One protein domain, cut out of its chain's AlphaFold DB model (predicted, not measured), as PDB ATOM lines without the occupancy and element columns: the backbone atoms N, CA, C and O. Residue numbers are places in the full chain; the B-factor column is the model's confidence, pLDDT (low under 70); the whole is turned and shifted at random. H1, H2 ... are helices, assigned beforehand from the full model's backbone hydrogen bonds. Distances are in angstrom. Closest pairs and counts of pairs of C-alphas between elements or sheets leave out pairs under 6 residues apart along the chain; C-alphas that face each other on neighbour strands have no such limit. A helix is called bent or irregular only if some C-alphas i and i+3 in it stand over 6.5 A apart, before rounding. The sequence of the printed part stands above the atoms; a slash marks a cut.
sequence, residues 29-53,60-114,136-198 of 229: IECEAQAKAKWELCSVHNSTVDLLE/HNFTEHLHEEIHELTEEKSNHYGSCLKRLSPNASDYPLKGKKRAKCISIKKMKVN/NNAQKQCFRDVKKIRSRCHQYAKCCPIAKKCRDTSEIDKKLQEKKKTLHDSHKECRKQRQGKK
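What this domain is: This is residues 29 to 53, 60 to 114 and 136 to 198 of the 229 residues of an uncharacterized protein of Steinernema carpocapsae (UniProt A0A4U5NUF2). Two pairs of long helices, H1 with H5 and H3 with H7, come together near one end and spread apart toward the other. H4 crosses the end of H5 at the joined end, short H6 packs on H3, and residues 191 to 198 of H7 stick out. The printed part has 143 residues with seven named helices, H1 to H7, no named strand, and is all helix. It is loose, with a radius of gyration of the C-alphas of 19.6 A, and spans 63 by 34 by 24 A.

Where its parts are: Find C-alpha 29 at (191.224, 210.349, 151.504), where H1, residues 29 to 44, begins its 22.9 A. H2 is residues 50 to 53. H3, residues 60 to 94, covers 49.4 A; it has a kink of 55 degrees near residue 88 and is irregular, with C-alphas 90 and 93 7.7 A apart. Next come H4, residues 100 to 111, H5, residues 136 to 159, 35.8 A, and H6, residues 163 to 166. H7, residues 170 to 198, runs 42.6 A to C-alpha 198 at (207.076, 162.002, 138.040).

How they stand to each other: Start at the hub, H3. Its residues 63 to 77 alone touch H7, the closest C-alphas being those of Ile 70 and Leu 176, 6.2 A, at a shallow tilt of 16 degrees, opposite ways. It touches H6, closest at Tyr 81 and Cys 166, C-alphas 5.4 A apart, with residues 80 to 85 alone. Residues 29 to 33 alone of H1 touch H3, closest at the C-alphas of Ile 29 and Gly 82, 6.6 A. H1 touches H5 at a shallow tilt of 16 degrees, opposite ways, closest at the C-alphas of Cys 31 and Cys 153, 5.4 A. H4 touches residues 155 to 159 alone of H5 at a steep tilt of 52 degrees, closest at the C-alphas of Cys 105 and Cys 159, 5.0 A. H2 touches no helix; H3 and H5 are apart. Every O i to N i+4 pair is within hydrogen-bond range in H1, H4 and H7, against 25 of 31 in H3 and 19 of 20 in H5; H2 and H6 are too short for one.

The domain as a whole: The farthest C-alphas, Asp 94 and Lys 198, are 65.3 A apart. Residues 54 to 59 and 115 to 135 are not printed, leaving C-alpha gaps of 12.1 A and 34.0 A. Of the links printed whole, none is long. Confidence is under 70 at residues 44 to 53, 60 to 62, 110 to 114, 136 to 137 and 196 to 198.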
ATOM      1  N   ILE A  29     191.193 210.325 152.976       90.88
ATOM      2  CA  ILE A  29     191.224 210.349 151.504       90.88
ATOM      3  C   ILE A  29     192.660 210.528 151.004       90.88
ATOM      4  O   ILE A  29     193.115 209.772 150.145       90.88
ATOM      5  N   GLU A  30     193.392 211.480 151.585       91.75
ATOM      6  CA  GLU A  30     194.802 211.729 151.280       91.75
ATOM      7  C   GLU A  30     195.657 210.481 151.559       91.75
ATOM      8  O   GLU A  30     196.465 210.068 150.728       91.75
ATOM      9  N   CYS A  31     195.445 209.830 152.706       92.81
ATOM     10  CA  CYS A  31     196.188 208.633 153.086       92.81
ATOM     11  C   CYS A  31     195.919 207.448 152.148       92.81
ATOM     12  O   CYS A  31     196.860 206.755 151.760       92.81
ATOM     13  N   GLU A  32     194.661 207.207 151.768       91.81
ATOM     14  CA  GLU A  32     194.304 206.140 150.823       91.81
ATOM     15  C   GLU A  32     194.907 206.410 149.436       91.81
ATOM     16  O   GLU A  32     195.450 205.495 148.815       91.81
ATOM     17  N   ALA A  33     194.923 207.669 148.983       91.44
ATOM     18  CA  ALA A  33     195.596 208.056 147.744       91.44
ATOM     19  C   ALA A  33     197.116 207.812 147.811       91.44
ATOM     20  O   ALA A  33     197.685 207.222 146.893       91.44
ATOM     21  N   GLN A  34     197.768 208.177 148.921       91.25
ATOM     22  CA  GLN A  34     199.189 207.882 149.153       91.25
ATOM     23  C   GLN A  34     199.464 206.372 149.196       91.25
ATOM     24  O   GLN A  34     200.472 205.908 148.661       91.25
ATOM     25  N   ALA A  35     198.578 205.590 149.819       89.50
ATOM     26  CA  ALA A  35     198.693 204.138 149.870       89.50
ATOM     27  C   ALA A  35     198.568 203.511 148.475       89.50
ATOM     28  O   ALA A  35     199.351 202.612 148.165       89.50
ATOM     29  N   LYS A  36     197.623 203.989 147.647       89.00
ATOM     30  CA  LYS A  36     197.452 203.550 146.252       89.00
ATOM     31  C   LYS A  36     198.684 203.908 145.424       89.00
ATOM     32  O   LYS A  36     199.317 203.013 144.883       89.00
ATOM     33  N   ALA A  37     199.112 205.170 145.432       90.12
ATOM     34  CA  ALA A  37     200.300 205.608 144.698       90.12
ATOM     35  C   ALA A  37     201.558 204.812 145.092       90.12
ATOM     36  O   ALA A  37     202.328 204.386 144.236       90.12
ATOM     37  N   LYS A  38     201.759 204.551 146.394       88.62
ATOM     38  CA  LYS A  38     202.894 203.743 146.853       88.62
ATOM     39  C   LYS A  38     202.772 202.278 146.434       88.62
ATOM     40  O   LYS A  38     203.796 201.672 146.145       88.62
ATOM     41  N   TRP A  39     201.562 201.717 146.416       88.25
ATOM     42  CA  TRP A  39     201.317 200.364 145.921       88.25
ATOM     43  C   TRP A  39     201.684 200.239 144.443       88.25
ATOM     44  O   TRP A  39     202.486 199.370 144.124       88.25
ATOM     45  N   GLU A  40     201.208 201.149 143.589       87.12
ATOM     46  CA  GLU A  40     201.540 201.161 142.155       87.12
ATOM     47  C   GLU A  40     203.054 201.236 141.921       87.12
ATOM     48  O   GLU A  40     203.614 200.447 141.162       87.12
ATOM     49  N   LEU A  41     203.753 202.101 142.667       86.06
ATOM     50  CA  LEU A  41     205.216 202.183 142.618       86.06
ATOM     51  C   LEU A  41     205.904 200.863 143.002       86.06
ATOM     52  O   LEU A  41     206.942 200.528 142.435       86.06
ATOM     53  N   CYS A  42     205.366 200.122 143.976       84.69
ATOM     54  CA  CYS A  42     205.913 198.816 144.344       84.69
ATOM     55  C   CYS A  42     205.575 197.740 143.295       84.69
ATOM     56  O   CYS A  42     206.413 196.881 143.038       84.69
ATOM     57  N   SER A  43     204.383 197.788 142.692       75.38
ATOM     58  CA  SER A  43     203.896 196.808 141.711       75.38
ATOM     59  C   SER A  43     204.644 196.875 140.379       75.38
ATOM     60  O   SER A  43     205.078 195.838 139.889       75.38
ATOM     61  N   VAL A  44     204.896 198.071 139.834       67.44
ATOM     62  CA  VAL A  44     205.696 198.252 138.599       67.44
ATOM     63  C   VAL A  44     207.102 197.646 138.743       67.44
ATOM     64  O   VAL A  44     207.694 197.151 137.781       67.44
ATOM     65  N   HIS A  45     207.637 197.626 139.967       57.28
ATOM     66  CA  HIS A  45     208.942 197.039 140.247       57.28
ATOM     67  C   HIS A  45     208.930 195.496 140.324       57.28
ATOM     68  O   HIS A  45     210.005 194.902 140.228       57.28
ATOM     69  N   ASN A  46     207.759 194.847 140.460       54.03
ATOM     70  CA  ASN A  46     207.606 193.382 140.474       54.03
ATOM     71  C   ASN A  46     207.649 192.788 139.065       54.03
ATOM     72  O   ASN A  46     208.328 191.785 138.857       54.03
ATOM     73  N   SER A  47     206.983 193.423 138.093       51.03
ATOM     74  CA  SER A  47     206.852 192.898 136.724       51.03
ATOM     75  C   SER A  47     208.205 192.717 136.023       51.03
ATOM     76  O   SER A  47     208.344 191.904 135.118       51.03
ATOM     77  N   THR A  48     209.233 193.442 136.473       47.91
ATOM     78  CA  THR A  48     210.608 193.353 135.955       47.91
ATOM     79  C   THR A  48     211.479 192.300 136.651       47.91
ATOM     80  O   THR A  48     212.551 191.981 136.139       47.91
ATOM     81  N   VAL A  49     211.063 191.764 137.805       48.28
ATOM     82  CA  VAL A  49     211.847 190.804 138.609       48.28
ATOM     83  C   VAL A  49     211.272 189.386 138.517       48.28
ATOM     84  O   VAL A  49     212.046 188.442 138.371       48.28
ATOM     85  N   ASP A  50     209.943 189.227 138.506       45.53
ATOM     86  CA  ASP A  50     209.293 187.904 138.427       45.53
ATOM     87  C   ASP A  50     209.520 187.190 137.081       45.53
ATOM     88  O   ASP A  50     209.536 185.960 137.020       45.53
ATOM     89  N   LEU A  51     209.810 187.944 136.014       48.47
ATOM     90  CA  LEU A  51     210.105 187.409 134.678       48.47
ATOM     91  C   LEU A  51     211.418 186.599 134.609       48.47
ATOM     92  O   LEU A  51     211.635 185.865 133.649       48.47
ATOM     93  N   LEU A  52     212.297 186.716 135.614       44.31
ATOM     94  CA  LEU A  52     213.639 186.113 135.618       44.31
ATOM     95  C   LEU A  52     213.812 184.929 136.589       44.31
ATOM     96  O   LEU A  52     214.784 184.190 136.438       44.31
ATOM     97  N   GLU A  53     212.917 184.718 137.564       46.00
ATOM     98  CA  GLU A  53     213.086 183.673 138.601       46.00
ATOM     99  C   GLU A  53     212.096 182.491 138.510       46.00
ATOM    100  O   GLU A  53     212.353 181.437 139.102       46.00
ATOM    101  N   HIS A  60     201.952 178.961 135.649       66.88
ATOM    102  CA  HIS A  60     201.805 180.413 135.689       66.88
ATOM    103  C   HIS A  60     200.825 180.915 134.621       66.88
ATOM    104  O   HIS A  60     199.932 181.696 134.935       66.88
ATOM    105  N   ASN A  61     200.919 180.377 133.402       67.44
ATOM    106  CA  ASN A  61     200.063 180.767 132.277       67.44
ATOM    107  C   ASN A  61     198.581 180.400 132.495       67.44
ATOM    108  O   ASN A  61     197.697 181.079 131.991       67.44
ATOM    109  N   PHE A  62     198.277 179.345 133.264       69.31
ATOM    110  CA  PHE A  62     196.884 178.948 133.546       69.31
ATOM    111  C   PHE A  62     196.234 179.781 134.654       69.31
ATOM    112  O   PHE A  62     195.011 179.803 134.777       69.31
ATOM    113  N   THR A  63     197.040 180.426 135.495       79.88
ATOM    114  CA  THR A  63     196.568 181.223 136.632       79.88
ATOM    115  C   THR A  63     196.667 182.726 136.398       79.88
ATOM    116  O   THR A  63     196.165 183.483 137.221       79.88
ATOM    117  N   GLU A  64     197.288 183.165 135.302       82.50
ATOM    118  CA  GLU A  64     197.499 184.577 134.958       82.50
ATOM    119  C   GLU A  64     196.189 185.372 134.940       82.50
ATOM    120  O   GLU A  64     196.045 186.320 135.709       82.50
ATOM    121  N   HIS A  65     195.177 184.889 134.216       85.12
ATOM    122  CA  HIS A  65     193.844 185.501 134.198       85.12
ATOM    123  C   HIS A  65     193.213 185.613 135.600       85.12
ATOM    124  O   HIS A  65     192.577 186.607 135.930       85.12
ATOM    125  N   LEU A  66     193.410 184.618 136.480       85.25
ATOM    126  CA  LEU A  66     192.911 184.692 137.864       85.25
ATOM    127  C   LEU A  66     193.659 185.753 138.686       85.25
ATOM    128  O   LEU A  66     193.068 186.368 139.573       85.25
ATOM    129  N   HIS A  67     194.952 185.962 138.425       83.81
ATOM    130  CA  HIS A  67     195.721 187.036 139.050       83.81
ATOM    131  C   HIS A  67     195.246 188.416 138.584       83.81
ATOM    132  O   HIS A  67     195.095 189.299 139.433       83.81
ATOM    133  N   GLU A  68     194.968 188.577 137.291       86.88
ATOM    134  CA  GLU A  68     194.396 189.800 136.712       86.88
ATOM    135  C   GLU A  68     193.011 190.098 137.294       86.88
ATOM    136  O   GLU A  68     192.816 191.164 137.869       86.88
ATOM    137  N   GLU A  69     192.089 189.131 137.305       88.31
ATOM    138  CA  GLU A  69     190.755 189.315 137.898       88.31
ATOM    139  C   GLU A  69     190.820 189.696 139.390       88.31
ATOM    140  O   GLU A  69     190.068 190.546 139.872       88.31
ATOM    141  N   ILE A  70     191.720 189.076 140.166       90.06
ATOM    142  CA  ILE A  70     191.917 189.437 141.581       90.06
ATOM    143  C   ILE A  70     192.469 190.861 141.708       90.06
ATOM    144  O   ILE A  70     192.113 191.573 142.657       90.06
ATOM    145  N   HIS A  71     193.355 191.266 140.797       87.62
ATOM    146  CA  HIS A  71     193.901 192.616 140.751       87.62
ATOM    147  C   HIS A  71     192.800 193.637 140.443       87.62
ATOM    148  O   HIS A  71     192.617 194.570 141.227       87.62
ATOM    149  N   GLU A  72     192.009 193.410 139.396       90.94
ATOM    150  CA  GLU A  72     190.877 194.252 138.999       90.94
ATOM    151  C   GLU A  72     189.854 194.401 140.126       90.94
ATOM    152  O   GLU A  72     189.529 195.520 140.514       90.94
ATOM    153  N   LEU A  73     189.427 193.298 140.753       91.06
ATOM    154  CA  LEU A  73     188.503 193.343 141.893       91.06
ATOM    155  C   LEU A  73     189.090 194.105 143.092       91.06
ATOM    156  O   LEU A  73     188.372 194.756 143.857       91.06
ATOM    157  N   THR A  74     190.409 194.026 143.295       89.00
ATOM    158  CA  THR A  74     191.091 194.790 144.348       89.00
ATOM    159  C   THR A  74     191.108 196.282 144.020       89.00
ATOM    160  O   THR A  74     190.924 197.109 144.921       89.00
ATOM    161  N   GLU A  75     191.303 196.639 142.751       90.62
ATOM    162  CA  GLU A  75     191.258 198.023 142.302       90.62
ATOM    163  C   GLU A  75     189.837 198.589 142.361       90.62
ATOM    164  O   GLU A  75     189.637 199.665 142.926       90.62
ATOM    165  N   GLU A  76     188.843 197.838 141.888       92.44
ATOM    166  CA  GLU A  76     187.421 198.171 141.973       92.44
ATOM    167  C   GLU A  76     187.027 198.460 143.424       92.44
ATOM    168  O   GLU A  76     186.472 199.519 143.726       92.44
ATOM    169  N   LYS A  77     187.418 197.582 144.358       91.62
ATOM    170  CA  LYS A  77     187.205 197.790 145.794       91.62
ATOM    171  C   LYS A  77     187.821 199.101 146.289       91.62
ATOM    172  O   LYS A  77     187.192 199.842 147.050       91.62
ATOM    173  N   SER A  78     189.065 199.378 145.896       88.81
ATOM    174  CA  SER A  78     189.776 200.596 146.297       88.81
ATOM    175  C   SER A  78     189.113 201.851 145.726       88.81
ATOM    176  O   SER A  78     188.967 202.851 146.432       88.81
ATOM    177  N   ASN A  79     188.699 201.799 144.462       91.75
ATOM    178  CA  ASN A  79     188.056 202.898 143.755       91.75
ATOM    179  C   ASN A  79     186.662 203.167 144.333       91.75
ATOM    180  O   ASN A  79     186.334 204.321 144.599       91.75
ATOM    181  N   HIS A  80     185.883 202.123 144.635       93.12
ATOM    182  CA  HIS A  80     184.593 202.242 145.315       93.12
ATOM    183  C   HIS A  80     184.734 202.980 146.653       93.12
ATOM    184  O   HIS A  80     184.037 203.966 146.911       93.12
ATOM    185  N   TYR A  81     185.690 202.548 147.483       92.31
ATOM    186  CA  TYR A  81     185.937 203.166 148.782       92.31
ATOM    187  C   TYR A  81     186.353 204.636 148.649       92.31
ATOM    188  O   TYR A  81     185.760 205.511 149.286       92.31
ATOM    189  N   GLY A  82     187.340 204.922 147.794       90.81
ATOM    190  CA  GLY A  82     187.861 206.272 147.584       90.81
ATOM    191  C   GLY A  82     186.821 207.238 147.014       90.81
ATOM    192  O   GLY A  82     186.671 208.351 147.521       90.81
ATOM    193  N   SER A  83     186.063 206.811 146.004       92.81
ATOM    194  CA  SER A  83     185.010 207.621 145.383       92.81
ATOM    195  C   SER A  83     183.858 207.894 146.347       92.81
ATOM    196  O   SER A  83     183.384 209.026 146.432       92.81
ATOM    197  N   CYS A  84     183.444 206.897 147.136       93.56
ATOM    198  CA  CYS A  84     182.427 207.108 148.161       93.56
ATOM    199  C   CYS A  84     182.884 208.120 149.220       93.56
ATOM    200  O   CYS A  84     182.115 209.016 149.573       93.56
ATOM    201  N   LEU A  85     184.131 208.014 149.699       91.56
ATOM    202  CA  LEU A  85     184.677 208.955 150.677       91.56
ATOM    203  C   LEU A  85     184.694 210.384 150.132       91.56
ATOM    204  O   LEU A  85     184.208 211.277 150.813       91.56
ATOM    205  N   LYS A  86     185.187 210.589 148.903       91.50
ATOM    206  CA  LYS A  86     185.209 211.911 148.252       91.50
ATOM    207  C   LYS A  86     183.811 212.503 148.077       91.50
ATOM    208  O   LYS A  86     183.624 213.697 148.265       91.50
ATOM    209  N   ARG A  87     182.823 211.672 147.732       92.25
ATOM    210  CA  ARG A  87     181.435 212.113 147.552       92.25
ATOM    211  C   ARG A  87     180.777 212.522 148.869       92.25
ATOM    212  O   ARG A  87     179.996 213.462 148.890       92.25
ATOM    213  N   LEU A  88     181.046 211.791 149.951       89.62
ATOM    214  CA  LEU A  88     180.391 212.016 151.242       89.62
ATOM    215  C   LEU A  88     181.174 212.946 152.176       89.62
ATOM    216  O   LEU A  88     180.596 213.403 153.159       89.62
ATOM    217  N   SER A  89     182.457 213.223 151.913       87.00
ATOM    218  CA  SER A  89     183.289 214.051 152.795       87.00
ATOM    219  C   SER A  89     182.787 215.479 152.997       87.00
ATOM    220  O   SER A  89     182.887 215.930 154.136       87.00
ATOM    221  N   PRO A  90     182.201 216.179 152.001       85.25
ATOM    222  CA  PRO A  90     181.643 217.514 152.232       85.25
ATOM    223  C   PRO A  90     180.519 217.510 153.278       85.25
ATOM    224  O   PRO A  90     180.366 218.470 154.025       85.25
ATOM    225  N   ASN A  91     179.796 216.390 153.379       84.88
ATOM    226  CA  ASN A  91     178.650 216.197 154.265       84.88
ATOM    227  C   ASN A  91     179.011 215.343 155.494       84.88
ATOM    228  O   ASN A  91     178.141 214.738 156.123       84.88
ATOM    229  N   ALA A  92     180.299 215.201 155.830       81.06
ATOM    230  CA  ALA A  92     180.697 214.342 156.944       81.06
ATOM    231  C   ALA A  92     180.204 214.875 158.305       81.06
ATOM    232  O   ALA A  92     179.949 214.063 159.199       81.06
ATOM    233  N   SER A  93     179.971 216.188 158.422       77.06
ATOM    234  CA  SER A  93     179.340 216.853 159.574       77.06
ATOM    235  C   SER A  93     177.925 216.362 159.887       77.06
ATOM    236  O   SER A  93     177.506 216.412 161.042       77.06
ATOM    237  N   ASP A  94     177.203 215.840 158.893       82.69
ATOM    238  CA  ASP A  94     175.840 215.317 159.069       82.69
ATOM    239  C   ASP A  94     175.833 213.966 159.801       82.69
ATOM    240  O   ASP A  94     174.791 213.451 160.215       82.69
ATOM    241  N   TYR A  95     177.015 213.373 159.984       80.00
ATOM    242  CA  TYR A  95     177.205 212.060 160.582       80.00
ATOM    243  C   TYR A  95     178.080 212.113 161.837       80.00
ATOM    244  O   TYR A  95     179.006 211.315 161.948       80.00
ATOM    245  N   PRO A  96     177.800 212.971 162.830       78.50
ATOM    246  CA  PRO A  96     178.731 213.214 163.923       78.50
ATOM    247  C   PRO A  96     179.089 211.934 164.683       78.50
ATOM    248  O   PRO A  96     178.247 211.058 164.942       78.50
ATOM    249  N   LEU A  97     180.355 211.814 165.083       81.19
ATOM    250  CA  LEU A  97     180.816 210.684 165.876       81.19
ATOM    251  C   LEU A  97     180.182 210.727 167.272       81.19
ATOM    252  O   LEU A  97     180.410 211.644 168.059       81.19
ATOM    253  N   LYS A  98     179.440 209.675 167.629       81.06
ATOM    254  CA  LYS A  98     178.798 209.551 168.949       81.06
ATOM    255  C   LYS A  98     179.550 208.597 169.887       81.06
ATOM    256  O   LYS A  98     180.166 207.610 169.463       81.06
ATOM    257  N   GLY A  99     179.482 208.897 171.187       82.56
ATOM    258  CA  GLY A  99     179.914 208.028 172.287       82.56
ATOM    259  C   GLY A  99     181.358 207.522 172.178       82.56
ATOM    260  O   GLY A  99     182.302 208.287 171.974       82.56
ATOM    261  N   LYS A 100     181.530 206.197 172.293       80.81
ATOM    262  CA  LYS A 100     182.840 205.519 172.326       80.81
ATOM    263  C   LYS A 100     183.716 205.812 171.096       80.81
ATOM    264  O   LYS A 100     184.940 205.823 171.212       80.81
ATOM    265  N   LYS A 101     183.121 206.073 169.922       80.25
ATOM    266  CA  LYS A 101     183.879 206.382 168.694       80.25
ATOM    267  C   LYS A 101     184.550 207.753 168.760       80.25
ATOM    268  O   LYS A 101     185.717 207.865 168.394       80.25
ATOM    269  N   ARG A 102     183.850 208.758 169.294       81.38
ATOM    270  CA  ARG A 102     184.391 210.109 169.495       81.38
ATOM    271  C   ARG A 102     185.564 210.091 170.471       81.38
ATOM    272  O   ARG A 102     186.634 210.594 170.148       81.38
ATOM    273  N   ALA A 103     185.403 209.419 171.612       79.88
ATOM    274  CA  ALA A 103     186.474 209.259 172.601       79.88
ATOM    275  C   ALA A 103     187.715 208.567 172.006       79.88
ATOM    276  O   ALA A 103     188.843 209.029 172.185       79.88
ATOM    277  N   LYS A 104     187.506 207.500 171.220       79.31
ATOM    278  CA  LYS A 104     188.590 206.798 170.524       79.31
ATOM    279  C   LYS A 104     189.290 207.702 169.510       79.31
ATOM    280  O   LYS A 104     190.517 207.711 169.472       79.31
ATOM    281  N   CYS A 105     188.551 208.507 168.750       82.12
ATOM    282  CA  CYS A 105     189.160 209.465 167.835       82.12
ATOM    283  C   CYS A 105     190.001 210.532 168.561       82.12
ATOM    284  O   CYS A 105     191.143 210.786 168.179       82.12
ATOM    285  N   ILE A 106     189.487 211.091 169.660       78.94
ATOM    286  CA  ILE A 106     190.214 212.071 170.481       78.94
ATOM    287  C   ILE A 106     191.514 211.463 171.027       78.94
ATOM    288  O   ILE A 106     192.557 212.111 170.968       78.94
ATOM    289  N   SER A 107     191.491 210.209 171.495       75.62
ATOM    290  CA  SER A 107     192.707 209.519 171.956       75.62
ATOM    291  C   SER A 107     193.750 209.336 170.843       75.62
ATOM    292  O   SER A 107     194.936 209.545 171.085       75.62
ATOM    293  N   ILE A 108     193.320 209.047 169.608       73.19
ATOM    294  CA  ILE A 108     194.208 208.931 168.439       73.19
ATOM    295  C   ILE A 108     194.830 210.292 168.090       73.19
ATOM    296  O   ILE A 108     196.034 210.354 167.837       73.19
ATOM    297  N   LYS A 109     194.053 211.390 168.122       71.12
ATOM    298  CA  LYS A 109     194.594 212.751 167.924       71.12
ATOM    299  C   LYS A 109     195.611 213.109 169.019       71.12
ATOM    300  O   LYS A 109     196.680 213.618 168.700       71.12
ATOM    301  N   LYS A 110     195.334 212.774 170.285       66.06
ATOM    302  CA  LYS A 110     196.245 213.033 171.418       66.06
ATOM    303  C   LYS A 110     197.531 212.201 171.367       66.06
ATOM    304  O   LYS A 110     198.594 212.716 171.682       66.06
ATOM    305  N   MET A 111     197.472 210.947 170.914       61.31
ATOM    306  CA  MET A 111     198.665 210.096 170.778       61.31
ATOM    307  C   MET A 111     199.670 210.614 169.741       61.31
ATOM    308  O   MET A 111     200.864 210.373 169.897       61.31
ATOM    309  N   LYS A 112     199.231 211.375 168.729       56.06
ATOM    310  CA  LYS A 112     200.145 212.043 167.785       56.06
ATOM    311  C   LYS A 112     201.007 213.139 168.424       56.06
ATOM    312  O   LYS A 112     202.011 213.512 167.827       56.06
ATOM    313  N   VAL A 113     200.640 213.635 169.608       48.06
ATOM    314  CA  VAL A 113     201.404 214.659 170.341       48.06
ATOM    315  C   VAL A 113     202.594 214.048 171.094       48.06
ATOM    316  O   VAL A 113     203.472 214.787 171.512       48.06
ATOM    317  N   ASN A 114     202.695 212.713 171.195       38.47
ATOM    318  CA  ASN A 114     203.908 212.039 171.663       38.47
ATOM    319  C   ASN A 114     204.803 211.668 170.467       38.47
ATOM    320  O   ASN A 114     204.541 210.670 169.789       38.47
ATOM    321  N   ASN A 136     215.398 192.109 146.149       57.91
ATOM    322  CA  ASN A 136     214.299 191.372 146.779       57.91
ATOM    323  C   ASN A 136     213.965 191.935 148.185       57.91
ATOM    324  O   ASN A 136     212.801 192.047 148.575       57.91
ATOM    325  N   ASN A 137     214.979 192.389 148.937       68.31
ATOM    326  CA  ASN A 137     214.769 193.078 150.216       68.31
ATOM    327  C   ASN A 137     214.188 194.495 150.065       68.31
ATOM    328  O   ASN A 137     213.322 194.870 150.857       68.31
ATOM    329  N   ALA A 138     214.597 195.269 149.054       72.50
ATOM    330  CA  ALA A 138     214.041 196.602 148.797       72.50
ATOM    331  C   ALA A 138     212.551 196.550 148.409       72.50
ATOM    332  O   ALA A 138     211.748 197.349 148.888       72.50
ATOM    333  N   GLN A 139     212.157 195.555 147.614       75.81
ATOM    334  CA  GLN A 139     210.771 195.307 147.204       75.81
ATOM    335  C   GLN A 139     209.891 194.864 148.381       75.81
ATOM    336  O   GLN A 139     208.846 195.464 148.650       75.81
ATOM    337  N   LYS A 140     210.344 193.876 149.167       80.69
ATOM    338  CA  LYS A 140     209.670 193.483 150.418       80.69
ATOM    339  C   LYS A 140     209.527 194.672 151.366       80.69
ATOM    340  O   LYS A 140     208.491 194.816 152.017       80.69
ATOM    341  N   GLN A 141     210.537 195.537 151.427       82.69
ATOM    342  CA  GLN A 141     210.488 196.764 152.210       82.69
ATOM    343  C   GLN A 141     209.454 197.762 151.658       82.69
ATOM    344  O   GLN A 141     208.679 198.305 152.442       82.69
ATOM    345  N   CYS A 142     209.345 197.912 150.335       85.25
ATOM    346  CA  CYS A 142     208.330 198.746 149.681       85.25
ATOM    347  C   CYS A 142     206.907 198.341 150.104       85.25
ATOM    348  O   CYS A 142     206.150 199.162 150.627       85.25
ATOM    349  N   PHE A 143     206.563 197.052 150.006       85.81
ATOM    350  CA  PHE A 143     205.244 196.560 150.427       85.81
ATOM    351  C   PHE A 143     205.024 196.629 151.944       85.81
ATOM    352  O   PHE A 143     203.890 196.820 152.397       85.81
ATOM    353  N   ARG A 144     206.082 196.509 152.760       87.56
ATOM    354  CA  ARG A 144     205.994 196.782 154.207       87.56
ATOM    355  C   ARG A 144     205.619 198.236 154.467       87.56
ATOM    356  O   ARG A 144     204.796 198.493 155.344       87.56
ATOM    357  N   ASP A 145     206.167 199.170 153.704       86.06
ATOM    358  CA  ASP A 145     205.841 200.583 153.850       86.06
ATOM    359  C   ASP A 145     204.416 200.892 153.375       86.06
ATOM    360  O   ASP A 145     203.703 201.604 154.083       86.06
ATOM    361  N   VAL A 146     203.924 200.256 152.302       88.56
ATOM    362  CA  VAL A 146     202.492 200.327 151.940       88.56
ATOM    363  C   VAL A 146     201.609 199.831 153.089       88.56
ATOM    364  O   VAL A 146     200.646 200.501 153.465       88.56
ATOM    365  N   LYS A 147     201.950 198.695 153.717       88.75
ATOM    366  CA  LYS A 147     201.215 198.183 154.889       88.75
ATOM    367  C   LYS A 147     201.222 199.177 156.055       88.75
ATOM    368  O   LYS A 147     200.187 199.361 156.698       88.75
ATOM    369  N   LYS A 148     202.347 199.853 156.317       88.44
ATOM    370  CA  LYS A 148     202.424 200.912 157.341       88.44
ATOM    371  C   LYS A 148     201.541 202.110 156.994       88.44
ATOM    372  O   LYS A 148     200.908 202.661 157.892       88.44
ATOM    373  N   ILE A 149     201.499 202.533 155.729       88.31
ATOM    374  CA  ILE A 149     200.613 203.619 155.279       88.31
ATOM    375  C   ILE A 149     199.152 203.196 155.479       88.31
ATOM    376  O   ILE A 149     198.439 203.873 156.209       88.31
ATOM    377  N   ARG A 150     198.737 202.024 154.981       89.31
ATOM    378  CA  ARG A 150     197.368 201.499 155.171       89.31
ATOM    379  C   ARG A 150     196.967 201.383 156.645       89.31
ATOM    380  O   ARG A 150     195.834 201.690 157.007       89.31
ATOM    381  N   SER A 151     197.895 200.986 157.520       88.50
ATOM    382  CA  SER A 151     197.650 200.957 158.968       88.50
ATOM    383  C   SER A 151     197.365 202.353 159.535       88.50
ATOM    384  O   SER A 151     196.430 202.523 160.320       88.50
ATOM    385  N   ARG A 152     198.099 203.380 159.080       87.62
ATOM    386  CA  ARG A 152     197.815 204.786 159.408       87.62
ATOM    387  C   ARG A 152     196.468 205.240 158.842       87.62
ATOM    388  O   ARG A 152     195.696 205.847 159.579       87.62
ATOM    389  N   CYS A 153     196.124 204.868 157.608       89.38
ATOM    390  CA  CYS A 153     194.816 205.183 157.021       89.38
ATOM    391  C   CYS A 153     193.677 204.578 157.848       89.38
ATOM    392  O   CYS A 153     192.703 205.255 158.165       89.38
ATOM    393  N   HIS A 154     193.844 203.351 158.349       88.38
ATOM    394  CA  HIS A 154     192.871 202.727 159.246       88.38
ATOM    395  C   HIS A 154     192.674 203.495 160.569       88.38
ATOM    396  O   HIS A 154     191.595 203.429 161.160       88.38
ATOM    397  N   GLN A 155     193.678 204.237 161.051       87.38
ATOM    398  CA  GLN A 155     193.506 205.120 162.209       87.38
ATOM    399  C   GLN A 155     192.622 206.323 161.864       87.38
ATOM    400  O   GLN A 155     191.685 206.601 162.611       87.38
ATOM    401  N   TYR A 156     192.843 206.970 160.714       87.19
ATOM    402  CA  TYR A 156     191.968 208.046 160.229       87.19
ATOM    403  C   TYR A 156     190.544 207.551 159.953       87.19
ATOM    404  O   TYR A 156     189.579 208.211 160.326       87.19
ATOM    405  N   ALA A 157     190.389 206.332 159.432       88.75
ATOM    406  CA  ALA A 157     189.084 205.718 159.191       88.75
ATOM    407  C   ALA A 157     188.242 205.530 160.463       88.75
ATOM    408  O   ALA A 157     187.018 205.495 160.388       88.75
ATOM    409  N   LYS A 158     188.863 205.427 161.647       86.56
ATOM    410  CA  LYS A 158     188.133 205.390 162.932       86.56
ATOM    411  C   LYS A 158     187.576 206.757 163.332       86.56
ATOM    412  O   LYS A 158     186.624 206.808 164.106       86.56
ATOM    413  N   CYS A 159     188.200 207.823 162.839       86.94
ATOM    414  CA  CYS A 159     187.839 209.215 163.069       86.94
ATOM    415  C   CYS A 159     186.941 209.800 161.977       86.94
ATOM    416  O   CYS A 159     186.352 210.849 162.188       86.94
ATOM    417  N   CYS A 160     186.841 209.146 160.822       89.69
ATOM    418  CA  CYS A 160     185.990 209.600 159.740       89.69
ATOM    419  C   CYS A 160     184.600 208.946 159.856       89.69
ATOM    420  O   CYS A 160     184.482 207.726 159.688       89.69
ATOM    421  N   PRO A 161     183.531 209.702 160.153       88.00
ATOM    422  CA  PRO A 161     182.212 209.124 160.406       88.00
ATOM    423  C   PRO A 161     181.595 208.394 159.208       88.00
ATOM    424  O   PRO A 161     180.959 207.347 159.369       88.00
ATOM    425  N   ILE A 162     181.841 208.896 157.998       90.31
ATOM    426  CA  ILE A 162     181.352 208.315 156.739       90.31
ATOM    427  C   ILE A 162     182.129 207.060 156.320       90.31
ATOM    428  O   ILE A 162     181.649 206.280 155.497       90.31
ATOM    429  N   ALA A 163     183.298 206.798 156.921       90.25
ATOM    430  CA  ALA A 163     184.158 205.690 156.519       90.25
ATOM    431  C   ALA A 163     183.475 204.328 156.652       90.25
ATOM    432  O   ALA A 163     183.757 203.443 155.855       90.25
ATOM    433  N   LYS A 164     182.572 204.140 157.627       87.81
ATOM    434  CA  LYS A 164     181.817 202.881 157.754       87.81
ATOM    435  C   LYS A 164     180.835 202.691 156.594       87.81
ATOM    436  O   LYS A 164     180.719 201.574 156.114       87.81
ATOM    437  N   LYS A 165     180.164 203.762 156.153       86.38
ATOM    438  CA  LYS A 165     179.192 203.710 155.050       86.38
ATOM    439  C   LYS A 165     179.863 203.358 153.726       86.38
ATOM    440  O   LYS A 165     179.324 202.577 152.964       86.38
ATOM    441  N   CYS A 166     181.063 203.883 153.498       90.00
ATOM    442  CA  CYS A 166     181.815 203.611 152.276       90.00
ATOM    443  C   CYS A 166     182.516 202.251 152.253       90.00
ATOM    444  O   CYS A 166     182.985 201.825 151.206       90.00
ATOM    445  N   ARG A 167     182.642 201.586 153.407       86.00
ATOM    446  CA  ARG A 167     183.409 200.341 153.546       86.00
ATOM    447  C   ARG A 167     182.579 199.088 153.282       86.00
ATOM    448  O   ARG A 167     183.128 197.994 153.383       86.00
ATOM    449  N   ASP A 168     181.287 199.230 153.007       85.94
ATOM    450  CA  ASP A 168     180.478 198.088 152.608       85.94
ATOM    451  C   ASP A 168     180.838 197.683 151.179       85.94
ATOM    452  O   ASP A 168     180.389 198.272 150.203       85.94
ATOM    453  N   THR A 169     181.728 196.703 151.083       86.31
ATOM    454  CA  THR A 169     182.186 196.096 149.830       86.31
ATOM    455  C   THR A 169     181.887 194.603 149.835       86.31
ATOM    456  O   THR A 169     182.639 193.819 149.263       86.31
ATOM    457  N   SER A 170     180.833 194.197 150.547       88.12
ATOM    458  CA  SER A 170     180.528 192.796 150.846       88.12
ATOM    459  C   SER A 170     180.407 191.923 149.593       88.12
ATOM    460  O   SER A 170     180.887 190.789 149.593       88.12
ATOM    461  N   GLU A 171     179.845 192.447 148.504       89.88
ATOM    462  CA  GLU A 171     179.774 191.745 147.216       89.88
ATOM    463  C   GLU A 171     181.151 191.559 146.565       89.88
ATOM    464  O   GLU A 171     181.498 190.449 146.160       89.88
ATOM    465  N   ILE A 172     181.970 192.615 146.526       90.06
ATOM    466  CA  ILE A 172     183.334 192.560 145.974       90.06
ATOM    467  C   ILE A 172     184.210 191.618 146.815       90.06
ATOM    468  O   ILE A 172     185.009 190.853 146.281       90.06
ATOM    469  N   ASP A 173     184.025 191.614 148.138       89.38
ATOM    470  CA  ASP A 173     184.739 190.729 149.059       89.38
ATOM    471  C   ASP A 173     184.401 189.252 148.840       89.38
ATOM    472  O   ASP A 173     185.308 188.415 148.863       89.38
ATOM    473  N   LYS A 174     183.131 188.929 148.566       92.94
ATOM    474  CA  LYS A 174     182.717 187.570 148.192       92.94
ATOM    475  C   LYS A 174     183.388 187.127 146.891       92.94
ATOM    476  O   LYS A 174     184.016 186.069 146.880       92.94
ATOM    477  N   LYS A 175     183.341 187.960 145.843       92.81
ATOM    478  CA  LYS A 175     184.007 187.680 144.555       92.81
ATOM    479  C   LYS A 175     185.516 187.479 144.733       92.81
ATOM    480  O   LYS A 175     186.077 186.504 144.244       92.81
ATOM    481  N   LEU A 176     186.175 188.347 145.507       89.81
ATOM    482  CA  LEU A 176     187.600 188.214 145.827       89.81
ATOM    483  C   LEU A 176     187.916 186.910 146.561       89.81
ATOM    484  O   LEU A 176     188.940 186.285 146.286       89.81
ATOM    485  N   GLN A 177     187.087 186.517 147.530       93.38
ATOM    486  CA  GLN A 177     187.291 185.284 148.285       93.38
ATOM    487  C   GLN A 177     187.134 184.051 147.390       93.38
ATOM    488  O   GLN A 177     187.954 183.136 147.475       93.38
ATOM    489  N   GLU A 178     186.126 184.046 146.521       94.19
ATOM    490  CA  GLU A 178     185.898 182.981 145.549       94.19
ATOM    491  C   GLU A 178     187.072 182.855 144.575       94.19
ATOM    492  O   GLU A 178     187.683 181.793 144.495       94.19
ATOM    493  N   LYS A 179     187.487 183.951 143.930       90.94
ATOM    494  CA  LYS A 179     188.615 183.937 142.986       90.94
ATOM    495  C   LYS A 179     189.930 183.519 143.645       90.94
ATOM    496  O   LYS A 179     190.687 182.742 143.068       90.94
ATOM    497  N   LYS A 180     190.187 183.944 144.888       90.38
ATOM    498  CA  LYS A 180     191.356 183.484 145.666       90.38
ATOM    499  C   LYS A 180     191.306 181.993 145.978       90.38
ATOM    500  O   LYS A 180     192.351 181.344 145.970       90.38
ATOM    501  N   LYS A 181     190.119 181.455 146.267       92.12
ATOM    502  CA  LYS A 181     189.928 180.018 146.474       92.12
ATOM    503  C   LYS A 181     190.192 179.256 145.177       92.12
ATOM    504  O   LYS A 181     190.993 178.329 145.192       92.12
ATOM    505  N   THR A 182     189.628 179.711 144.059       89.75
ATOM    506  CA  THR A 182     189.872 179.134 142.731       89.75
ATOM    507  C   THR A 182     191.357 179.147 142.381       89.75
ATOM    508  O   THR A 182     191.899 178.120 141.993       89.75
ATOM    509  N   LEU A 183     192.056 180.263 142.602       87.12
ATOM    510  CA  LEU A 183     193.501 180.354 142.386       87.12
ATOM    511  C   LEU A 183     194.281 179.343 143.245       87.12
ATOM    512  O   LEU A 183     195.186 178.665 142.752       87.12
ATOM    513  N   HIS A 184     193.923 179.208 144.525       87.69
ATOM    514  CA  HIS A 184     194.537 178.229 145.420       87.69
ATOM    515  C   HIS A 184     194.329 176.787 144.932       87.69
ATOM    516  O   HIS A 184     195.284 176.002 144.894       87.69
ATOM    517  N   ASP A 185     193.105 176.449 144.530       88.62
ATOM    518  CA  ASP A 185     192.749 175.120 144.039       88.62
ATOM    519  C   ASP A 185     193.441 174.813 142.697       88.62
ATOM    520  O   ASP A 185     194.011 173.729 142.544       88.62
ATOM    521  N   SER A 186     193.530 175.786 141.783       85.25
ATOM    522  CA  SER A 186     194.279 175.676 140.522       85.25
ATOM    523  C   SER A 186     195.770 175.408 140.750       85.25
ATOM    524  O   SER A 186     196.352 174.518 140.123       85.25
ATOM    525  N   HIS A 187     196.406 176.100 141.704       84.25
ATOM    526  CA  HIS A 187     197.796 175.807 142.070       84.25
ATOM    527  C   HIS A 187     197.958 174.410 142.677       84.25
ATOM    528  O   HIS A 187     198.942 173.718 142.393       84.25
ATOM    529  N   LYS A 188     197.010 173.978 143.516       86.50
ATOM    530  CA  LYS A 188     197.023 172.638 144.116       86.50
ATOM    531  C   LYS A 188     196.904 171.557 143.044       86.50
ATOM    532  O   LYS A 188     197.640 170.573 143.100       86.50
ATOM    533  N   GLU A 189     196.031 171.750 142.063       85.62
ATOM    534  CA  GLU A 189     195.836 170.817 140.956       85.62
ATOM    535  C   GLU A 189     197.062 170.754 140.042       85.62
ATOM    536  O   GLU A 189     197.590 169.670 139.786       85.62
ATOM    537  N   CYS A 190     197.626 171.904 139.665       83.50
ATOM    538  CA  CYS A 190     198.846 171.926 138.861       83.50
ATOM    539  C   CYS A 190     200.013 171.201 139.562       83.50
ATOM    540  O   CYS A 190     200.760 170.437 138.941       83.50
ATOM    541  N   ARG A 191     200.140 171.348 140.892       82.44
ATOM    542  CA  ARG A 191     201.128 170.597 141.688       82.44
ATOM    543  C   ARG A 191     200.887 169.086 141.650       82.44
ATOM    544  O   ARG A 191     201.853 168.336 141.493       82.44
ATOM    545  N   LYS A 192     199.637 168.625 141.757       83.00
ATOM    546  CA  LYS A 192     199.296 167.194 141.667       83.00
ATOM    547  C   LYS A 192     199.639 166.612 140.297       83.00
ATOM    548  O   LYS A 192     200.276 165.561 140.237       83.00
ATOM    549  N   GLN A 193     199.307 167.308 139.209       77.62
ATOM    550  CA  GLN A 193     199.614 166.853 137.847       77.62
ATOM    551  C   GLN A 193     201.126 166.702 137.613       77.62
ATOM    552  O   GLN A 193     201.573 165.742 136.979       77.62
ATOM    553  N   ARG A 194     201.947 167.590 138.194       73.50
ATOM    554  CA  ARG A 194     203.417 167.481 138.137       73.50
ATOM    555  C   ARG A 194     203.962 166.310 138.963       73.50
ATOM    556  O   ARG A 194     204.921 165.665 138.538       73.50
ATOM    557  N   GLN A 195     203.361 165.999 140.112       70.88
ATOM    558  CA  GLN A 195     203.756 164.844 140.932       70.88
ATOM    559  C   GLN A 195     203.327 163.505 140.307       70.88
ATOM    560  O   GLN A 195     204.098 162.545 140.342       70.88
ATOM    561  N   GLY A 196     202.151 163.448 139.673       59.66
ATOM    562  CA  GLY A 196     201.674 162.273 138.935       59.66
ATOM    563  C   GLY A 196     202.557 161.926 137.731       59.66
ATOM    564  O   GLY A 196     202.927 160.767 137.550       59.66
ATOM    565  N   LYS A 197     203.010 162.937 136.972       57.31
ATOM    566  CA  LYS A 197     203.955 162.739 135.855       57.31
ATOM    567  C   LYS A 197     205.323 162.197 136.302       57.31
ATOM    568  O   LYS A 197     205.920 161.413 135.573       57.31
ATOM    569  N   LYS A 198     205.808 162.543 137.504       55.19
ATOM    570  CA  LYS A 198     207.076 162.002 138.040       55.19
ATOM    571  C   LYS A 198     206.986 160.527 138.449       55.19
ATOM    572  O   LYS A 198     207.965 159.808 138.275       55.19
TER     573      LYS A 198